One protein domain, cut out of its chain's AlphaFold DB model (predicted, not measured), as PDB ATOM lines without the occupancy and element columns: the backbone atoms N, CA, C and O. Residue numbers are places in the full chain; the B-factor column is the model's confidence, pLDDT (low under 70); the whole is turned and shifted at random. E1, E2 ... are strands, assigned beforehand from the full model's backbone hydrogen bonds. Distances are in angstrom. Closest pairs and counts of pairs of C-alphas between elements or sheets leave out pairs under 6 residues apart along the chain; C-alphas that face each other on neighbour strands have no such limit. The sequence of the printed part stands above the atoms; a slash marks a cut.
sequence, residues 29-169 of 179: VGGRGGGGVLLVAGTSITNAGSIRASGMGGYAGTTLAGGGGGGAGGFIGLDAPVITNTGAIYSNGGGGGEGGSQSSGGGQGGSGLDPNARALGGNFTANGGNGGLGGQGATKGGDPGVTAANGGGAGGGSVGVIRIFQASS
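Overview. This is residues 29 to 169 of the 179 residues of an uncharacterized protein of Kofleriaceae bacterium (UniProt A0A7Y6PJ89). This is a rod with little regular structure: at one end E1, E2 and E3 make a three-sided turn, E4, E5 and E6 repeat it alongside, and E7 lies beside E4. Residues 53 to 74 and 91 to 160, with no named element, run back and forth along the rod. The 141 printed residues include no named helix and seven strands, E1 to E7, in three parallel sheets ordered E1-E4-E7, E2-E5 and E3-E6; the class is all strand, with 28 residues in named elements. It is only just compact, close to loose (radius of gyration of the C-alphas 17.1 A), spanning 59 by 21 by 19 A.

Arrangement. E1, residues 36 to 40, and E4, residues 75 to 79, are parallel at 3 degrees; N 37 and O 75, 2.8 A apart, are within hydrogen-bond range. So are N 76 and O 161, 2.9 A, between E4 and its parallel neighbour E7, residues 161 to 164. E2, residues 44 to 47, is parallel to E5, residues 82 to 85, with N 45 and O 82 at 2.9 A. E3, residues 50 to 52, is parallel to E6, residues 88 to 90, with N 51 and O 88 at 2.9 A. E2 runs on into E3 at 94 degrees.

Along the chain. E1, 13.3 A long, begins at C-alpha 36 (210.644, 168.232, 193.893). E7, 10.2 A, ends at C-alpha 164 (204.297, 171.002, 206.084).

Size, cuts and confidence. The C-alphas farthest apart, of Thr 43 and Gln 102, are 59.2 A apart. The printed part has no cut; the links E3 to E4 and E6 to E7 are long. Residues 167 to 169 have pLDDT under 70.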
ATOM      1  N   VAL A  29     204.478 163.098 172.461       98.50
ATOM      2  CA  VAL A  29     205.376 162.857 173.589       98.50
ATOM      3  C   VAL A  29     204.648 163.155 174.907       98.50
ATOM      4  O   VAL A  29     203.999 164.189 175.057       98.50
ATOM      5  N   GLY A  30     204.789 162.281 175.904       98.44
ATOM      6  CA  GLY A  30     204.235 162.530 177.236       98.44
ATOM      7  C   GLY A  30     204.895 163.716 177.949       98.44
ATOM      8  O   GLY A  30     206.121 163.898 177.869       98.44
ATOM      9  N   GLY A  31     204.085 164.497 178.665       98.56
ATOM     10  CA  GLY A  31     204.503 165.662 179.440       98.56
ATOM     11  C   GLY A  31     205.444 165.288 180.584       98.56
ATOM     12  O   GLY A  31     205.317 164.230 181.205       98.56
ATOM     13  N   ARG A  32     206.427 166.147 180.873       98.50
ATOM     14  CA  ARG A  32     207.342 165.939 182.006       98.50
ATOM     15  C   ARG A  32     206.580 166.044 183.327       98.50
ATOM     16  O   ARG A  32     205.735 166.922 183.483       98.50
ATOM     17  N   GLY A  33     206.904 165.163 184.270       98.00
ATOM     18  CA  GLY A  33     206.415 165.277 185.640       98.00
ATOM     19  C   GLY A  33     207.001 166.499 186.347       98.00
ATOM     20  O   GLY A  33     208.047 167.020 185.951       98.00
ATOM     21  N   GLY A  34     206.312 166.956 187.384       97.81
ATOM     22  CA  GLY A  34     206.733 168.075 188.210       97.81
ATOM     23  C   GLY A  34     207.999 167.782 189.008       97.81
ATOM     24  O   GLY A  34     208.337 166.631 189.277       97.81
ATOM     25  N   GLY A  35     208.715 168.835 189.391       96.38
ATOM     26  CA  GLY A  35     209.934 168.722 190.191       96.38
ATOM     27  C   GLY A  35     209.675 168.342 191.651       96.38
ATOM     28  O   GLY A  35     208.555 168.061 192.068       96.38
ATOM     29  N   GLY A  36     210.736 168.347 192.446       94.81
ATOM     30  CA  GLY A  36     210.644 168.232 193.893       94.81
ATOM     31  C   GLY A  36     211.315 169.432 194.543       94.81
ATOM     32  O   GLY A  36     212.408 169.820 194.139       94.81
ATOM     33  N   VAL A  37     210.649 170.025 195.525       94.81
ATOM     34  CA  VAL A  37     211.097 171.225 196.223       94.81
ATOM     35  C   VAL A  37     211.007 170.969 197.724       94.81
ATOM     36  O   VAL A  37     209.955 170.577 198.217       94.81
ATOM     37  N   LEU A  38     212.098 171.181 198.455       93.81
ATOM     38  CA  LEU A  38     212.121 171.147 199.917       93.81
ATOM     39  C   LEU A  38     212.804 172.420 200.413       93.81
ATOM     40  O   LEU A  38     213.983 172.629 200.137       93.81
ATOM     41  N   LEU A  39     212.054 173.272 201.110       92.81
ATOM     42  CA  LEU A  39     212.584 174.470 201.756       92.81
ATOM     43  C   LEU A  39     212.691 174.197 203.250       92.81
ATOM     44  O   LEU A  39     211.699 173.839 203.885       92.81
ATOM     45  N   VAL A  40     213.889 174.401 203.791       92.12
ATOM     46  CA  VAL A  40     214.186 174.227 205.213       92.12
ATOM     47  C   VAL A  40     214.760 175.528 205.755       92.12
ATOM     48  O   VAL A  40     215.691 176.080 205.167       92.12
ATOM     49  N   ALA A  41     214.222 176.014 206.870       92.00
ATOM     50  CA  ALA A  41     214.742 177.183 207.567       92.00
ATOM     51  C   ALA A  41     214.688 176.987 209.086       92.00
ATOM     52  O   ALA A  41     213.702 176.499 209.630       92.00
ATOM     53  N   GLY A  42     215.736 177.426 209.787       91.44
ATOM     54  CA  GLY A  42     215.807 177.315 211.248       91.44
ATOM     55  C   GLY A  42     214.861 178.259 212.000       91.44
ATOM     56  O   GLY A  42     214.618 178.053 213.184       91.44
ATOM     57  N   THR A  43     214.331 179.290 211.337       91.69
ATOM     58  CA  THR A  43     213.475 180.315 211.954       91.69
ATOM     59  C   THR A  43     212.167 180.493 211.193       91.69
ATOM     60  O   THR A  43     211.099 180.205 211.733       91.69
ATOM     61  N   SER A  44     212.230 180.950 209.941       92.75
ATOM     62  CA  SER A  44     211.032 181.207 209.150       92.75
ATOM     63  C   SER A  44     211.213 181.032 207.645       92.75
ATOM     64  O   SER A  44     212.303 181.195 207.097       92.75
ATOM     65  N   ILE A  45     210.100 180.729 206.974       94.12
ATOM     66  CA  ILE A  45     209.939 180.793 205.520       94.12
ATOM     67  C   ILE A  45     208.891 181.862 205.208       94.12
ATOM     68  O   ILE A  45     207.763 181.783 205.692       94.12
ATOM     69  N   THR A  46     209.238 182.820 204.347       94.75
ATOM     70  CA  THR A  46     208.302 183.825 203.824       94.75
ATOM     71  C   THR A  46     208.178 183.666 202.312       94.75
ATOM     72  O   THR A  46     209.148 183.880 201.589       94.75
ATOM     73  N   ASN A  47     206.985 183.319 201.826       94.88
ATOM     74  CA  ASN A  47     206.674 183.261 200.399       94.88
ATOM     75  C   ASN A  47     205.680 184.360 200.002       94.88
ATOM     76  O   ASN A  47     204.500 184.289 200.339       94.88
ATOM     77  N   ALA A  48     206.155 185.326 199.217       94.62
ATOM     78  CA  ALA A  48     205.320 186.328 198.548       94.62
ATOM     79  C   ALA A  48     205.130 186.047 197.044       94.62
ATOM     80  O   ALA A  48     204.381 186.749 196.371       94.62
ATOM     81  N   GLY A  49     205.825 185.039 196.507       95.19
ATOM     82  CA  GLY A  49     205.820 184.684 195.092       95.19
ATOM     83  C   GLY A  49     205.160 183.333 194.840       95.19
ATOM     84  O   GLY A  49     204.144 182.984 195.439       95.19
ATOM     85  N   SER A  50     205.740 182.552 193.928       95.19
ATOM     86  CA  SER A  50     205.229 181.224 193.586       95.19
ATOM     87  C   SER A  50     206.253 180.126 193.850       95.19
ATOM     88  O   SER A  50     207.340 180.174 193.275       95.19
ATOM     89  N   ILE A  51     205.866 179.099 194.606       96.94
ATOM     90  CA  ILE A  51     206.601 177.834 194.716       96.94
ATOM     91  C   ILE A  51     205.841 176.793 193.894       96.94
ATOM     92  O   ILE A  51     204.679 176.504 194.179       96.94
ATOM     93  N   ARG A  52     206.477 176.258 192.846       96.06
ATOM     94  CA  ARG A  52     205.807 175.399 191.860       96.06
ATOM     95  C   ARG A  52     206.549 174.091 191.668       96.06
ATOM     96  O   ARG A  52     207.753 174.087 191.429       96.06
ATOM     97  N   ALA A  53     205.793 173.005 191.669       97.62
ATOM     98  CA  ALA A  53     206.262 171.677 191.295       97.62
ATOM     99  C   ALA A  53     205.259 171.003 190.347       97.62
ATOM    100  O   ALA A  53     204.988 169.816 190.465       97.62
ATOM    101  N   SER A  54     204.642 171.765 189.444       98.19
ATOM    102  CA  SER A  54     203.585 171.264 188.559       98.19
ATOM    103  C   SER A  54     204.105 170.420 187.397       98.19
ATOM    104  O   SER A  54     205.226 170.615 186.926       98.19
ATOM    105  N   GLY A  55     203.260 169.515 186.904       98.44
ATOM    106  CA  GLY A  55     203.507 168.748 185.689       98.44
ATOM    107  C   GLY A  55     203.270 169.556 184.409       98.44
ATOM    108  O   GLY A  55     202.448 170.478 184.361       98.44
ATOM    109  N   MET A  56     204.002 169.198 183.352       98.56
ATOM    110  CA  MET A  56     203.836 169.772 182.016       98.56
ATOM    111  C   MET A  56     202.685 169.108 181.260       98.56
ATOM    112  O   MET A  56     202.397 167.928 181.458       98.56
ATOM    113  N   GLY A  57     202.078 169.853 180.340       98.56
ATOM    114  CA  GLY A  57     201.108 169.297 179.402       98.56
ATOM    115  C   GLY A  57     201.731 168.289 178.432       98.56
ATOM    116  O   GLY A  57     202.917 168.374 178.093       98.56
ATOM    117  N   GLY A  58     200.935 167.316 178.003       98.62
ATOM    118  CA  GLY A  58     201.326 166.341 176.993       98.62
ATOM    119  C   GLY A  58     201.325 166.938 175.589       98.62
ATOM    120  O   GLY A  58     200.492 167.785 175.265       98.62
ATOM    121  N   TYR A  59     202.283 166.530 174.755       98.44
ATOM    122  CA  TYR A  59     202.385 167.020 173.382       98.44
ATOM    123  C   TYR A  59     201.273 166.435 172.508       98.44
ATOM    124  O   TYR A  59     200.800 165.322 172.742       98.44
ATOM    125  N   ALA A  60     200.886 167.191 171.486       97.62
ATOM    126  CA  ALA A  60     199.938 166.743 170.479       97.62
ATOM    127  C   ALA A  60     200.417 165.481 169.757       97.62
ATOM    128  O   ALA A  60     201.615 165.319 169.506       97.62
ATOM    129  N   GLY A  61     199.474 164.626 169.372       97.06
ATOM    130  CA  GLY A  61     199.706 163.615 168.353       97.06
ATOM    131  C   GLY A  61     199.908 164.272 166.990       97.06
ATOM    132  O   GLY A  61     199.272 165.277 166.666       97.06
ATOM    133  N   THR A  62     200.796 163.711 166.175       95.88
ATOM    134  CA  THR A  62     200.857 164.023 164.742       95.88
ATOM    135  C   THR A  62     199.638 163.439 164.021       95.88
ATOM    136  O   THR A  62     198.820 162.765 164.643       95.88
ATOM    137  N   THR A  63     199.524 163.647 162.708       95.31
ATOM    138  CA  THR A  63     198.471 163.071 161.856       95.31
ATOM    139  C   THR A  63     198.185 161.606 162.203       95.31
ATOM    140  O   THR A  63     199.108 160.793 162.253       95.31
ATOM    141  N   LEU A  64     196.913 161.305 162.485       95.38
ATOM    142  CA  LEU A  64     196.376 159.986 162.857       95.38
ATOM    143  C   LEU A  64     196.973 159.330 164.117       95.38
ATOM    144  O   LEU A  64     196.584 158.219 164.471       95.38
ATOM    145  N   ALA A  65     197.875 160.002 164.828       97.31
ATOM    146  CA  ALA A  65     198.540 159.478 166.013       97.31
ATOM    147  C   ALA A  65     197.890 160.007 167.301       97.31
ATOM    148  O   ALA A  65     197.312 161.093 167.336       97.31
ATOM    149  N   GLY A  66     197.979 159.244 168.389       97.88
ATOM    150  CA  GLY A  66     197.418 159.632 169.681       97.88
ATOM    151  C   GLY A  66     198.203 160.756 170.361       97.88
ATOM    152  O   GLY A  66     199.409 160.899 170.153       97.88
ATOM    153  N   GLY A  67     197.532 161.531 171.210       98.19
ATOM    154  CA  GLY A  67     198.169 162.550 172.043       98.19
ATOM    155  C   GLY A  67     199.052 161.954 173.142       98.19
ATOM    156  O   GLY A  67     198.870 160.809 173.556       98.19
ATOM    157  N   GLY A  68     200.009 162.734 173.646       98.62
ATOM    158  CA  GLY A  68     200.810 162.373 174.818       98.62
ATOM    159  C   GLY A  68     200.100 162.712 176.130       98.62
ATOM    160  O   GLY A  68     199.422 163.730 176.222       98.62
ATOM    161  N   GLY A  69     200.262 161.890 177.165       98.69
ATOM    162  CA  GLY A  69     199.660 162.110 178.485       98.69
ATOM    163  C   GLY A  69     200.253 163.308 179.228       98.69
ATOM    164  O   GLY A  69     201.429 163.642 179.053       98.69
ATOM    165  N   GLY A  70     199.453 163.942 180.086       98.69
ATOM    166  CA  GLY A  70     199.908 165.014 180.972       98.69
ATOM    167  C   GLY A  70     200.860 164.509 182.063       98.69
ATOM    168  O   GLY A  70     200.712 163.401 182.578       98.69
ATOM    169  N   GLY A  71     201.853 165.317 182.430       98.75
ATOM    170  CA  GLY A  71     202.749 165.021 183.546       98.75
ATOM    171  C   GLY A  71     202.066 165.227 184.898       98.75
ATOM    172  O   GLY A  71     201.285 166.166 185.067       98.75
ATOM    173  N   ALA A  72     202.368 164.374 185.876       98.44
ATOM    174  CA  ALA A  72     201.865 164.540 187.238       98.44
ATOM    175  C   ALA A  72     202.573 165.699 187.954       98.44
ATOM    176  O   ALA A  72     203.749 165.963 187.698       98.44
ATOM    177  N   GLY A  73     201.885 166.359 188.884       98.25
ATOM    178  CA  GLY A  73     202.512 167.256 189.847       98.25
ATOM    179  C   GLY A  73     203.516 166.518 190.740       98.25
ATOM    180  O   GLY A  73     203.469 165.299 190.900       98.25
ATOM    181  N   GLY A  74     204.456 167.267 191.303       97.44
ATOM    182  CA  GLY A  74     205.549 166.763 192.125       97.44
ATOM    183  C   GLY A  74     205.439 167.150 193.598       97.44
ATOM    184  O   GLY A  74     204.356 167.419 194.115       97.44
ATOM    185  N   PHE A  75     206.565 167.142 194.302       96.44
ATOM    186  CA  PHE A  75     206.601 167.336 195.752       96.44
ATOM    187  C   PHE A  75     206.975 168.769 196.133       96.44
ATOM    188  O   PHE A  75     207.925 169.325 195.584       96.44
ATOM    189  N   ILE A  76     206.280 169.336 197.122       96.00
ATOM    190  CA  ILE A  76     206.681 170.563 197.815       96.00
ATOM    191  C   ILE A  76     206.660 170.303 199.323       96.00
ATOM    192  O   ILE A  76     205.620 169.970 199.885       96.00
ATOM    193  N   GLY A  77     207.801 170.478 199.980       94.25
ATOM    194  CA  GLY A  77     207.961 170.371 201.425       94.25
ATOM    195  C   GLY A  77     208.408 171.693 202.033       94.25
ATOM    196  O   GLY A  77     209.342 172.309 201.520       94.25
ATOM    197  N   LEU A  78     207.773 172.102 203.129       93.50
ATOM    198  CA  LEU A  78     208.168 173.269 203.916       93.50
ATOM    199  C   LEU A  78     208.454 172.850 205.361       93.50
ATOM    200  O   LEU A  78     207.582 172.295 206.034       93.50
ATOM    201  N   ASP A  79     209.669 173.122 205.827       91.94
ATOM    202  CA  ASP A  79     210.112 172.839 207.192       91.94
ATOM    203  C   ASP A  79     210.720 174.096 207.819       91.94
ATOM    204  O   ASP A  79     211.851 174.487 207.524       91.94
ATOM    205  N   ALA A  80     209.930 174.765 208.651       90.62
ATOM    206  CA  ALA A  80     210.367 175.879 209.476       90.62
ATOM    207  C   ALA A  80     209.414 176.047 210.667       90.62
ATOM    208  O   ALA A  80     208.237 175.700 210.543       90.62
ATOM    209  N   PRO A  81     209.869 176.639 211.785       90.38
ATOM    210  CA  PRO A  81     208.987 176.987 212.897       90.38
ATOM    211  C   PRO A  81     207.832 177.917 212.486       90.38
ATOM    212  O   PRO A  81     206.688 177.711 212.890       90.38
ATOM    213  N   VAL A  82     208.117 178.925 211.654       90.69
ATOM    214  CA  VAL A  82     207.123 179.893 211.161       90.69
ATOM    215  C   VAL A  82     207.086 179.889 209.637       90.69
ATOM    216  O   VAL A  82     208.112 180.069 208.983       90.69
ATOM    217  N   ILE A  83     205.897 179.738 209.053       92.94
ATOM    218  CA  ILE A  83     205.700 179.815 207.603       92.94
ATOM    219  C   ILE A  83     204.652 180.880 207.303       92.94
ATOM    220  O   ILE A  83     203.496 180.755 207.691       92.94
ATOM    221  N   THR A  84     205.052 181.905 206.557       93.25
ATOM    222  CA  THR A  84     204.162 182.959 206.070       93.25
ATOM    223  C   THR A  84     204.051 182.847 204.557       93.25
ATOM    224  O   THR A  84     205.020 183.092 203.840       93.25
ATOM    225  N   ASN A  85     202.868 182.501 204.057       94.00
ATOM    226  CA  ASN A  85     202.574 182.497 202.626       94.00
ATOM    227  C   ASN A  85     201.503 183.539 202.301       94.00
ATOM    228  O   ASN A  85     200.375 183.444 202.781       94.00
ATOM    229  N   THR A  86     201.858 184.505 201.460       94.00
ATOM    230  CA  THR A  86     200.924 185.454 200.833       94.00
ATOM    231  C   THR A  86     200.815 185.238 199.324       94.00
ATOM    232  O   THR A  86     199.916 185.787 198.693       94.00
ATOM    233  N   GLY A  87     201.709 184.427 198.751       95.31
ATOM    234  CA  GLY A  87     201.692 184.035 197.350       95.31
ATOM    235  C   GLY A  87     201.004 182.689 197.103       95.31
ATOM    236  O   GLY A  87     200.020 182.330 197.757       95.31
ATOM    237  N   ALA A  88     201.533 181.932 196.139       96.50
ATOM    238  CA  ALA A  88     200.977 180.654 195.703       96.50
ATOM    239  C   ALA A  88     201.970 179.495 195.863       96.50
ATOM    240  O   ALA A  88     203.138 179.599 195.487       96.50
ATOM    241  N   ILE A  89     201.488 178.360 196.359       97.25
ATOM    242  CA  ILE A  89     202.248 177.112 196.460       97.25
ATOM    243  C   ILE A  89     201.439 176.028 195.760       97.25
ATOM    244  O   ILE A  89     200.319 175.734 196.176       97.25
ATOM    245  N   TYR A  90     201.965 175.450 194.678       97.56
ATOM    246  CA  TYR A  90     201.176 174.488 193.917       97.56
ATOM    247  C   TYR A  90     201.959 173.426 193.151       97.56
ATOM    248  O   TYR A  90     203.050 173.651 192.624       97.56
ATOM    249  N   SER A  91     201.351 172.245 193.075       97.62
ATOM    250  CA  SER A  91     201.858 171.071 192.363       97.62
ATOM    251  C   SER A  91     200.739 170.432 191.538       97.62
ATOM    252  O   SER A  91     200.341 169.292 191.747       97.62
ATOM    253  N   ASN A  92     200.203 171.185 190.582       98.12
ATOM    254  CA  ASN A  92     199.088 170.733 189.745       98.12
ATOM    255  C   ASN A  92     199.569 169.797 188.622       98.12
ATOM    256  O   ASN A  92     200.732 169.840 188.209       98.12
ATOM    257  N   GLY A  93     198.671 168.953 188.115       98.56
ATOM    258  CA  GLY A  93     198.940 168.102 186.956       98.56
ATOM    259  C   GLY A  93     198.807 168.861 185.633       98.56
ATOM    260  O   GLY A  93     198.050 169.826 185.536       98.56
ATOM    261  N   GLY A  94     199.535 168.422 184.605       98.75
ATOM    262  CA  GLY A  94     199.378 168.920 183.235       98.75
ATOM    263  C   GLY A  94     198.194 168.270 182.512       98.75
ATOM    264  O   GLY A  94     197.797 167.157 182.849       98.75
ATOM    265  N   GLY A  95     197.636 168.940 181.506       98.75
ATOM    266  CA  GLY A  95     196.610 168.372 180.630       98.75
ATOM    267  C   GLY A  95     197.197 167.409 179.597       98.75
ATOM    268  O   GLY A  95     198.380 167.491 179.253       98.75
ATOM    269  N   GLY A  96     196.381 166.483 179.101       98.69
ATOM    270  CA  GLY A  96     196.744 165.581 178.012       98.69
ATOM    271  C   GLY A  96     196.775 166.292 176.659       98.69
ATOM    272  O   GLY A  96     196.055 167.266 176.434       98.69
ATOM    273  N   GLY A  97     197.617 165.806 175.752       98.38
ATOM    274  CA  GLY A  97     197.607 166.208 174.352       98.38
ATOM    275  C   GLY A  97     196.410 165.614 173.613       98.38
ATOM    276  O   GLY A  97     195.919 164.534 173.948       98.38
ATOM    277  N   GLU A  98     195.959 166.325 172.594       98.25
ATOM    278  CA  GLU A  98     194.974 165.835 171.635       98.25
ATOM    279  C   GLU A  98     195.625 164.856 170.649       98.25
ATOM    280  O   GLU A  98     196.812 164.984 170.328       98.25
ATOM    281  N   GLY A  99     194.854 163.896 170.140       97.75
ATOM    282  CA  GLY A  99     195.261 163.106 168.980       97.75
ATOM    283  C   GLY A  99     195.194 163.899 167.670       97.75
ATOM    284  O   GLY A  99     194.501 164.908 167.577       97.75
ATOM    285  N   GLY A 100     195.920 163.461 166.645       96.75
ATOM    286  CA  GLY A 100     195.874 164.085 165.324       96.75
ATOM    287  C   GLY A 100     194.686 163.638 164.477       96.75
ATOM    288  O   GLY A 100     194.173 162.521 164.599       96.75
ATOM    289  N   SER A 101     194.280 164.519 163.568       95.12
ATOM    290  CA  SER A 101     193.289 164.255 162.527       95.12
ATOM    291  C   SER A 101     193.922 163.541 161.319       95.12
ATOM    292  O   SER A 101     195.098 163.186 161.345       95.12
ATOM    293  N   GLN A 102     193.159 163.340 160.241       92.69
ATOM    294  CA  GLN A 102     193.664 162.806 158.963       92.69
ATOM    295  C   GLN A 102     194.610 163.756 158.219       92.69
ATOM    296  O   GLN A 102     195.414 163.305 157.411       92.69
ATOM    297  N   SER A 103     194.513 165.064 158.461       91.50
ATOM    298  CA  SER A 103     195.247 166.081 157.696       91.50
ATOM    299  C   SER A 103     196.123 166.988 158.557       91.50
ATOM    300  O   SER A 103     196.876 167.798 158.020       91.50
ATOM    301  N   SER A 104     196.052 166.866 159.884       93.94
ATOM    302  CA  SER A 104     196.788 167.719 160.814       93.94
ATOM    303  C   SER A 104     197.110 166.997 162.122       93.94
ATOM    304  O   SER A 104     196.378 166.109 162.556       93.94
ATOM    305  N   GLY A 105     198.167 167.441 162.803       95.31
ATOM    306  CA  GLY A 105     198.361 167.117 164.216       95.31
ATOM    307  C   GLY A 105     197.298 167.766 165.108       95.31
ATOM    308  O   GLY A 105     196.571 168.658 164.666       95.31
ATOM    309  N   GLY A 106     197.218 167.292 166.349       96.56
ATOM    310  CA  GLY A 106     196.332 167.827 167.379       96.56
ATOM    311  C   GLY A 106     196.902 169.052 168.103       96.56
ATOM    312  O   GLY A 106     197.957 169.594 167.766       96.56
ATOM    313  N   GLY A 107     196.208 169.461 169.156       97.38
ATOM    314  CA  GLY A 107     196.620 170.459 170.126       97.38
ATOM    315  C   GLY A 107     197.427 169.918 171.300       97.38
ATOM    316  O   GLY A 107     197.190 168.821 171.809       97.38
ATOM    317  N   GLN A 108     198.366 170.727 171.787       98.06
ATOM    318  CA  GLN A 108     199.102 170.432 173.013       98.06
ATOM    319  C   GLN A 108     198.237 170.699 174.256       98.06
ATOM    320  O   GLN A 108     197.482 171.670 174.299       98.06
ATOM    321  N   GLY A 109     198.379 169.855 175.280       98.38
ATOM    322  CA  GLY A 109     197.790 170.100 176.594       98.38
ATOM    323  C   GLY A 109     198.478 171.252 177.331       98.38
ATOM    324  O   GLY A 109     199.678 171.493 177.182       98.38
ATOM    325  N   GLY A 110     197.732 171.957 178.174       98.56
ATOM    326  CA  GLY A 110     198.257 172.991 179.058       98.56
ATOM    327  C   GLY A 110     199.144 172.414 180.164       98.56
ATOM    328  O   GLY A 110     198.960 171.287 180.622       98.56
ATOM    329  N   SER A 111     200.107 173.203 180.636       98.50
ATOM    330  CA  SER A 111     200.865 172.877 181.854       98.50
ATOM    331  C   SER A 111     200.114 173.362 183.097       98.50
ATOM    332  O   SER A 111     199.373 174.341 183.017       98.50
ATOM    333  N   GLY A 112     200.322 172.721 184.252       97.88
ATOM    334  CA  GLY A 112     199.667 173.061 185.528       97.88
ATOM    335  C   GLY A 112     200.152 174.370 186.166       97.88
ATOM    336  O   GLY A 112     200.554 174.374 187.328       97.88
ATOM    337  N   LEU A 113     200.197 175.466 185.406       96.69
ATOM    338  CA  LEU A 113     200.787 176.750 185.804       96.69
ATOM    339  C   LEU A 113     199.803 177.710 186.482       96.69
ATOM    340  O   LEU A 113     200.239 178.727 187.015       96.69
ATOM    341  N   ASP A 114     198.510 177.397 186.469       96.25
ATOM    342  CA  ASP A 114     197.494 178.131 187.220       96.25
ATOM    343  C   ASP A 114     197.239 177.414 188.557       96.25
ATOM    344  O   ASP A 114     196.928 176.220 188.546       96.25
ATOM    345  N   PRO A 115     197.392 178.081 189.717       95.00
ATOM    346  CA  PRO A 115     197.113 177.467 191.012       95.00
ATOM    347  C   PRO A 115     195.616 177.219 191.271       95.00
ATOM    348  O   PRO A 115     195.281 176.345 192.076       95.00
ATOM    349  N   ASN A 116     194.729 177.956 190.599       95.75
ATOM    350  CA  ASN A 116     193.283 177.979 190.834       95.75
ATOM    351  C   ASN A 116     192.479 177.240 189.758       95.75
ATOM    352  O   ASN A 116     191.278 177.040 189.930       95.75
ATOM    353  N   ALA A 117     193.120 176.831 188.663       97.31
ATOM    354  CA  ALA A 117     192.466 176.139 187.563       97.31
ATOM    355  C   ALA A 117     193.204 174.857 187.171       97.31
ATOM    356  O   ALA A 117     194.428 174.740 187.258       97.31
ATOM    357  N   ARG A 118     192.431 173.878 186.704       98.38
ATOM    358  CA  ARG A 118     192.962 172.658 186.093       98.38
ATOM    359  C   ARG A 118     193.619 173.000 184.759       98.38
ATOM    360  O   ARG A 118     193.087 173.800 183.992       98.38
ATOM    361  N   ALA A 119     194.739 172.353 184.452       98.44
ATOM    362  CA  ALA A 119     195.353 172.483 183.137       98.44
ATOM    363  C   ALA A 119     194.434 171.902 182.055       98.44
ATOM    364  O   ALA A 119     193.969 170.767 182.186       98.44
ATOM    365  N   LEU A 120     194.187 172.666 180.989       98.56
ATOM    366  CA  LEU A 120     193.337 172.229 179.883       98.56
ATOM    367  C   LEU A 120     193.995 171.106 179.074       98.56
ATOM    368  O   LEU A 120     195.211 171.108 178.893       98.56
ATOM    369  N   GLY A 121     193.203 170.164 178.571       98.31
ATOM    370  CA  GLY A 121     193.658 169.241 177.537       98.31
ATOM    371  C   GLY A 121     193.661 169.909 176.159       98.31
ATOM    372  O   GLY A 121     193.015 170.941 175.965       98.31
ATOM    373  N   GLY A 122     194.398 169.340 175.206       98.12
ATOM    374  CA  GLY A 122     194.375 169.804 173.815       98.12
ATOM    375  C   GLY A 122     192.999 169.601 173.162       98.12
ATOM    376  O   GLY A 122     192.377 168.560 173.373       98.12
ATOM    377  N   ASN A 123     192.529 170.592 172.398       96.06
ATOM    378  CA  ASN A 123     191.243 170.580 171.679       96.06
ATOM    379  C   ASN A 123     191.267 171.594 170.512       96.06
ATOM    380  O   ASN A 123     190.619 172.639 170.557       96.06
ATOM    381  N   PHE A 124     192.114 171.346 169.520       89.12
ATOM    382  CA  PHE A 124     192.352 172.195 168.354       89.12
ATOM    383  C   PHE A 124     191.769 171.620 167.057       89.12
ATOM    384  O   PHE A 124     191.480 172.398 166.148       89.12
ATOM    385  N   THR A 125     191.586 170.300 166.931       83.00
ATOM    386  CA  THR A 125     191.026 169.671 165.724       83.00
ATOM    387  C   THR A 125     189.695 168.977 166.001       83.00
ATOM    388  O   THR A 125     189.407 168.542 167.107       83.00
ATOM    389  N   ALA A 126     188.849 168.867 164.972       75.94
ATOM    390  CA  ALA A 126     187.507 168.300 165.122       75.94
ATOM    391  C   ALA A 126     187.466 166.760 165.097       75.94
ATOM    392  O   ALA A 126     186.483 166.171 165.535       75.94
ATOM    393  N   ASN A 127     188.502 166.108 164.553       86.25
ATOM    394  CA  ASN A 127     188.491 164.661 164.299       86.25
ATOM    395  C   ASN A 127     189.580 163.891 165.064       86.25
ATOM    396  O   ASN A 127     189.681 162.672 164.900       86.25
ATOM    397  N   GLY A 128     190.416 164.585 165.837       93.50
ATOM    398  CA  GLY A 128     191.275 163.999 166.858       93.50
ATOM    399  C   GLY A 128     190.538 163.922 168.195       93.50
ATOM    400  O   GLY A 128     189.579 164.646 168.444       93.50
ATOM    401  N   GLY A 129     190.950 163.001 169.057       97.44
ATOM    402  CA  GLY A 129     190.408 162.892 170.401       97.44
ATOM    403  C   GLY A 129     190.980 163.976 171.305       97.44
ATOM    404  O   GLY A 129     192.200 164.120 171.394       97.44
ATOM    405  N   ASN A 130     190.114 164.708 172.003       98.00
ATOM    406  CA  ASN A 130     190.516 165.750 172.948       98.00
ATOM    407  C   ASN A 130     191.318 165.194 174.123       98.00
ATOM    408  O   ASN A 130     191.003 164.135 174.668       98.00
ATOM    409  N   GLY A 131     192.339 165.933 174.545       98.31
ATOM    410  CA  GLY A 131     193.092 165.611 175.749       98.31
ATOM    411  C   GLY A 131     192.265 165.820 177.023       98.31
ATOM    412  O   GLY A 131     191.401 166.694 177.088       98.31
ATOM    413  N   GLY A 132     192.554 165.037 178.058       98.56
ATOM    414  CA  GLY A 132     191.957 165.177 179.382       98.56
ATOM    415  C   GLY A 132     192.562 166.335 180.179       98.56
ATOM    416  O   GLY A 132     193.732 166.689 180.014       98.56
ATOM    417  N   LEU A 133     191.774 166.924 181.077       98.75
ATOM    418  CA  LEU A 133     192.231 167.965 182.001       98.75
ATOM    419  C   LEU A 133     193.222 167.411 183.040       98.75
ATOM    420  O   LEU A 133     193.094 166.275 183.490       98.75
ATOM    421  N   GLY A 134     194.174 168.228 183.492       98.56
ATOM    422  CA  GLY A 134     195.057 167.893 184.616       98.56
ATOM    423  C   GLY A 134     194.339 167.916 185.975       98.56
ATOM    424  O   GLY A 134     193.259 168.489 186.119       98.56
ATOM    425  N   GLY A 135     194.935 167.305 186.997       98.38
ATOM    426  CA  GLY A 135     194.468 167.395 188.383       98.38
ATOM    427  C   GLY A 135     194.796 168.749 189.024       98.38
ATOM    428  O   GLY A 135     195.848 169.334 188.754       98.38
ATOM    429  N   GLN A 136     193.914 169.235 189.900       97.69
ATOM    430  CA  GLN A 136     194.101 170.452 190.702       97.69
ATOM    431  C   GLN A 136     193.242 170.382 191.974       97.69
ATOM    432  O   GLN A 136     192.145 169.818 191.964       97.69
ATOM    433  N   GLY A 137     193.737 170.954 193.076       94.25
ATOM    434  CA  GLY A 137     192.991 171.061 194.327       94.25
ATOM    435  C   GLY A 137     192.530 169.704 194.870       94.25
ATOM    436  O   GLY A 137     193.338 168.803 195.101       94.25
ATOM    437  N   ALA A 138     191.219 169.564 195.084       93.25
ATOM    438  CA  ALA A 138     190.601 168.320 195.548       93.25
ATOM    439  C   ALA A 138     190.455 167.260 194.437       93.25
ATOM    440  O   ALA A 138     190.367 166.066 194.732       93.25
ATOM    441  N   THR A 139     190.478 167.670 193.166       96.38
ATOM    442  CA  THR A 139     190.436 166.761 192.016       96.38
ATOM    443  C   THR A 139     191.837 166.222 191.765       96.38
ATOM    444  O   THR A 139     192.617 166.766 190.981       96.38
ATOM    445  N   LYS A 140     192.181 165.158 192.498       95.31
ATOM    446  CA  LYS A 140     193.546 164.616 192.525       95.31
ATOM    447  C   LYS A 140     193.976 164.002 191.192       95.31
ATOM    448  O   LYS A 140     195.140 164.130 190.824       95.31
ATOM    449  N   GLY A 141     193.071 163.320 190.495       96.88
ATOM    450  CA  GLY A 141     193.340 162.713 189.190       96.88
ATOM    451  C   GLY A 141     193.231 163.716 188.041       96.88
ATOM    452  O   GLY A 141     192.496 164.699 188.136       96.88
ATOM    453  N   GLY A 142     193.953 163.452 186.953       97.62
ATOM    454  CA  GLY A 142     193.601 164.021 185.656       97.62
ATOM    455  C   GLY A 142     192.395 163.294 185.057       97.62
ATOM    456  O   GLY A 142     192.117 162.149 185.419       97.62
ATOM    457  N   ASP A 143     191.686 163.954 184.147       98.62
ATOM    458  CA  ASP A 143     190.596 163.334 183.396       98.62
ATOM    459  C   ASP A 143     191.162 162.409 182.309       98.62
ATOM    460  O   ASP A 143     192.277 162.638 181.817       98.62
ATOM    461  N   PRO A 144     190.410 161.377 181.894       98.19
ATOM    462  CA  PRO A 144     190.745 160.624 180.694       98.19
ATOM    463  C   PRO A 144     190.688 161.525 179.450       98.19
ATOM    464  O   PRO A 144     189.948 162.506 179.402       98.19
ATOM    465  N   GLY A 145     191.469 161.165 178.431       97.19
ATOM    466  CA  GLY A 145     191.303 161.722 177.092       97.19
ATOM    467  C   GLY A 145     190.091 161.117 176.384       97.19
ATOM    468  O   GLY A 145     189.569 160.075 176.783       97.19
ATOM    469  N   VAL A 146     189.643 161.778 175.324       97.31
ATOM    470  CA  VAL A 146     188.502 161.360 174.508       97.31
ATOM    471  C   VAL A 146     188.982 160.470 173.362       97.31
ATOM    472  O   VAL A 146     189.995 160.746 172.721       97.31
ATOM    473  N   THR A 147     188.247 159.400 173.072       92.06
ATOM    474  CA  THR A 147     188.454 158.571 171.875       92.06
ATOM    475  C   THR A 147     187.829 159.230 170.647       92.06
ATOM    476  O   THR A 147     186.720 159.753 170.739       92.06
ATOM    477  N   ALA A 148     188.481 159.145 169.490       90.88
ATOM    478  CA  ALA A 148     187.952 159.641 168.219       90.88
ATOM    479  C   ALA A 148     188.230 158.645 167.084       90.88
ATOM    480  O   ALA A 148     188.928 157.656 167.286       90.88
ATOM    481  N   ALA A 149     187.682 158.915 165.895       87.00
ATOM    482  CA  ALA A 149     187.875 158.075 164.710       87.00
ATOM    483  C   ALA A 149     189.332 158.045 164.204       87.00
ATOM    484  O   ALA A 149     189.710 157.100 163.519       87.00
ATOM    485  N   ASN A 150     190.131 159.065 164.538       93.31
ATOM    486  CA  ASN A 150     191.556 159.146 164.211       93.31
ATOM    487  C   ASN A 150     192.412 158.957 165.480       93.31
ATOM    488  O   ASN A 150     192.150 158.067 166.287       93.31
ATOM    489  N   GLY A 151     193.427 159.800 165.695       96.00
ATOM    490  CA  GLY A 151     194.245 159.754 166.899       96.00
ATOM    491  C   GLY A 151     193.411 159.982 168.162       96.00
ATOM    492  O   GLY A 151     192.647 160.943 168.241       96.00
ATOM    493  N   GLY A 152     193.575 159.127 169.172       97.31
ATOM    494  CA  GLY A 152     192.931 159.291 170.478       97.31
ATOM    495  C   GLY A 152     193.592 160.377 171.335       97.31
ATOM    496  O   GLY A 152     194.806 160.581 171.273       97.31
ATOM    497  N   GLY A 153     192.800 161.053 172.162       97.75
ATOM    498  CA  GLY A 153     193.294 162.005 173.149       97.75
ATOM    499  C   GLY A 153     193.901 161.313 174.359       97.75
ATOM    500  O   GLY A 153     193.494 160.214 174.741       97.75
ATOM    501  N   ALA A 154     194.872 161.963 174.990       98.25
ATOM    502  CA  ALA A 154     195.543 161.418 176.164       98.25
ATOM    503  C   ALA A 154     194.920 161.902 177.473       98.25
ATOM    504  O   ALA A 154     194.359 162.990 177.532       98.25
ATOM    505  N   GLY A 155     195.086 161.135 178.552       98.56
ATOM    506  CA  GLY A 155     194.692 161.573 179.893       98.56
ATOM    507  C   GLY A 155     195.578 162.692 180.457       98.56
ATOM    508  O   GLY A 155     196.746 162.836 180.083       98.56
ATOM    509  N   GLY A 156     195.023 163.472 181.382       98.56
ATOM    510  CA  GLY A 156     195.774 164.449 182.170       98.56
ATOM    511  C   GLY A 156     196.586 163.811 183.303       98.56
ATOM    512  O   GLY A 156     196.332 162.683 183.729       98.56
ATOM    513  N   GLY A 157     197.565 164.549 183.820       98.56
ATOM    514  CA  GLY A 157     198.366 164.153 184.977       98.56
ATOM    515  C   GLY A 157     197.668 164.454 186.304       98.56
ATOM    516  O   GLY A 157     196.845 165.364 186.391       98.56
ATOM    517  N   SER A 158     198.013 163.716 187.360       98.06
ATOM    518  CA  SER A 158     197.495 163.949 188.715       98.06
ATOM    519  C   SER A 158     198.122 165.177 189.386       98.06
ATOM    520  O   SER A 158     199.170 165.661 188.957       98.06
ATOM    521  N   VAL A 159     197.533 165.640 190.490       97.88
ATOM    522  CA  VAL A 159     198.220 166.543 191.429       97.88
ATOM    523  C   VAL A 159     199.428 165.854 192.068       97.88
ATOM    524  O   VAL A 159     199.520 164.624 192.112       97.88
ATOM    525  N   GLY A 160     200.348 166.671 192.564       96.75
ATOM    526  CA  GLY A 160     201.460 166.277 193.408       96.75
ATOM    527  C   GLY A 160     201.097 166.307 194.891       96.75
ATOM    528  O   GLY A 160     199.941 166.133 195.271       96.75
ATOM    529  N   VAL A 161     202.092 166.532 195.746       95.06
ATOM    530  CA  VAL A 161     201.919 166.563 197.206       95.06
ATOM    531  C   VAL A 161     202.558 167.818 197.776       95.06
ATOM    532  O   VAL A 161     203.679 168.164 197.408       95.06
ATOM    533  N   ILE A 162     201.850 168.472 198.695       94.56
ATOM    534  CA  ILE A 162     202.368 169.576 199.505       94.56
ATOM    535  C   ILE A 162     202.378 169.110 200.954       94.56
ATOM    536  O   ILE A 162     201.381 168.578 201.432       94.56
ATOM    537  N   ARG A 163     203.504 169.278 201.642       92.50
ATOM    538  CA  ARG A 163     203.681 168.830 203.024       92.50
ATOM    539  C   ARG A 163     204.306 169.916 203.878       92.50
ATOM    540  O   ARG A 163     205.279 170.551 203.467       92.50
ATOM    541  N   ILE A 164     203.770 170.080 205.080       91.00
ATOM    542  CA  ILE A 164     204.297 171.002 206.084       91.00
ATOM    543  C   ILE A 164     204.747 170.160 207.280       91.00
ATOM    544  O   ILE A 164     203.964 169.400 207.842       91.00
ATOM    545  N   PHE A 165     206.036 170.221 207.615       87.25
ATOM    546  CA  PHE A 165     206.632 169.298 208.590       87.25
ATOM    547  C   PHE A 165     206.404 169.725 210.040       87.25
ATOM    548  O   PHE A 165     206.211 168.872 210.910       87.25
ATOM    549  N   GLN A 166     206.373 171.032 210.295       82.50
ATOM    550  CA  GLN A 166     206.032 171.590 211.603       82.50
ATOM    551  C   GLN A 166     204.564 172.018 211.634       82.50
ATOM    552  O   GLN A 166     203.946 172.208 210.592       82.50
ATOM    553  N   ALA A 167     203.971 172.139 212.823       63.12
ATOM    554  CA  ALA A 167     202.564 172.517 212.981       63.12
ATOM    555  C   ALA A 167     202.344 174.021 212.713       63.12
ATOM    556  O   ALA A 167     201.966 174.778 213.603       63.12
ATOM    557  N   SER A 168     202.603 174.453 211.482       67.44
ATOM    558  CA  SER A 168     202.433 175.823 211.007       67.44
ATOM    559  C   SER A 168     201.247 175.857 210.042       67.44
ATOM    560  O   SER A 168     201.185 175.062 209.102       67.44
ATOM    561  N   SER A 169     200.296 176.770 210.243       69.69
ATOM    562  CA  SER A 169     199.289 177.049 209.217       69.69
ATOM    563  C   SER A 169     199.919 177.866 208.090       69.69
ATOM    564  O   SER A 169     200.793 178.699 208.317       69.69
TER     565      SER A 169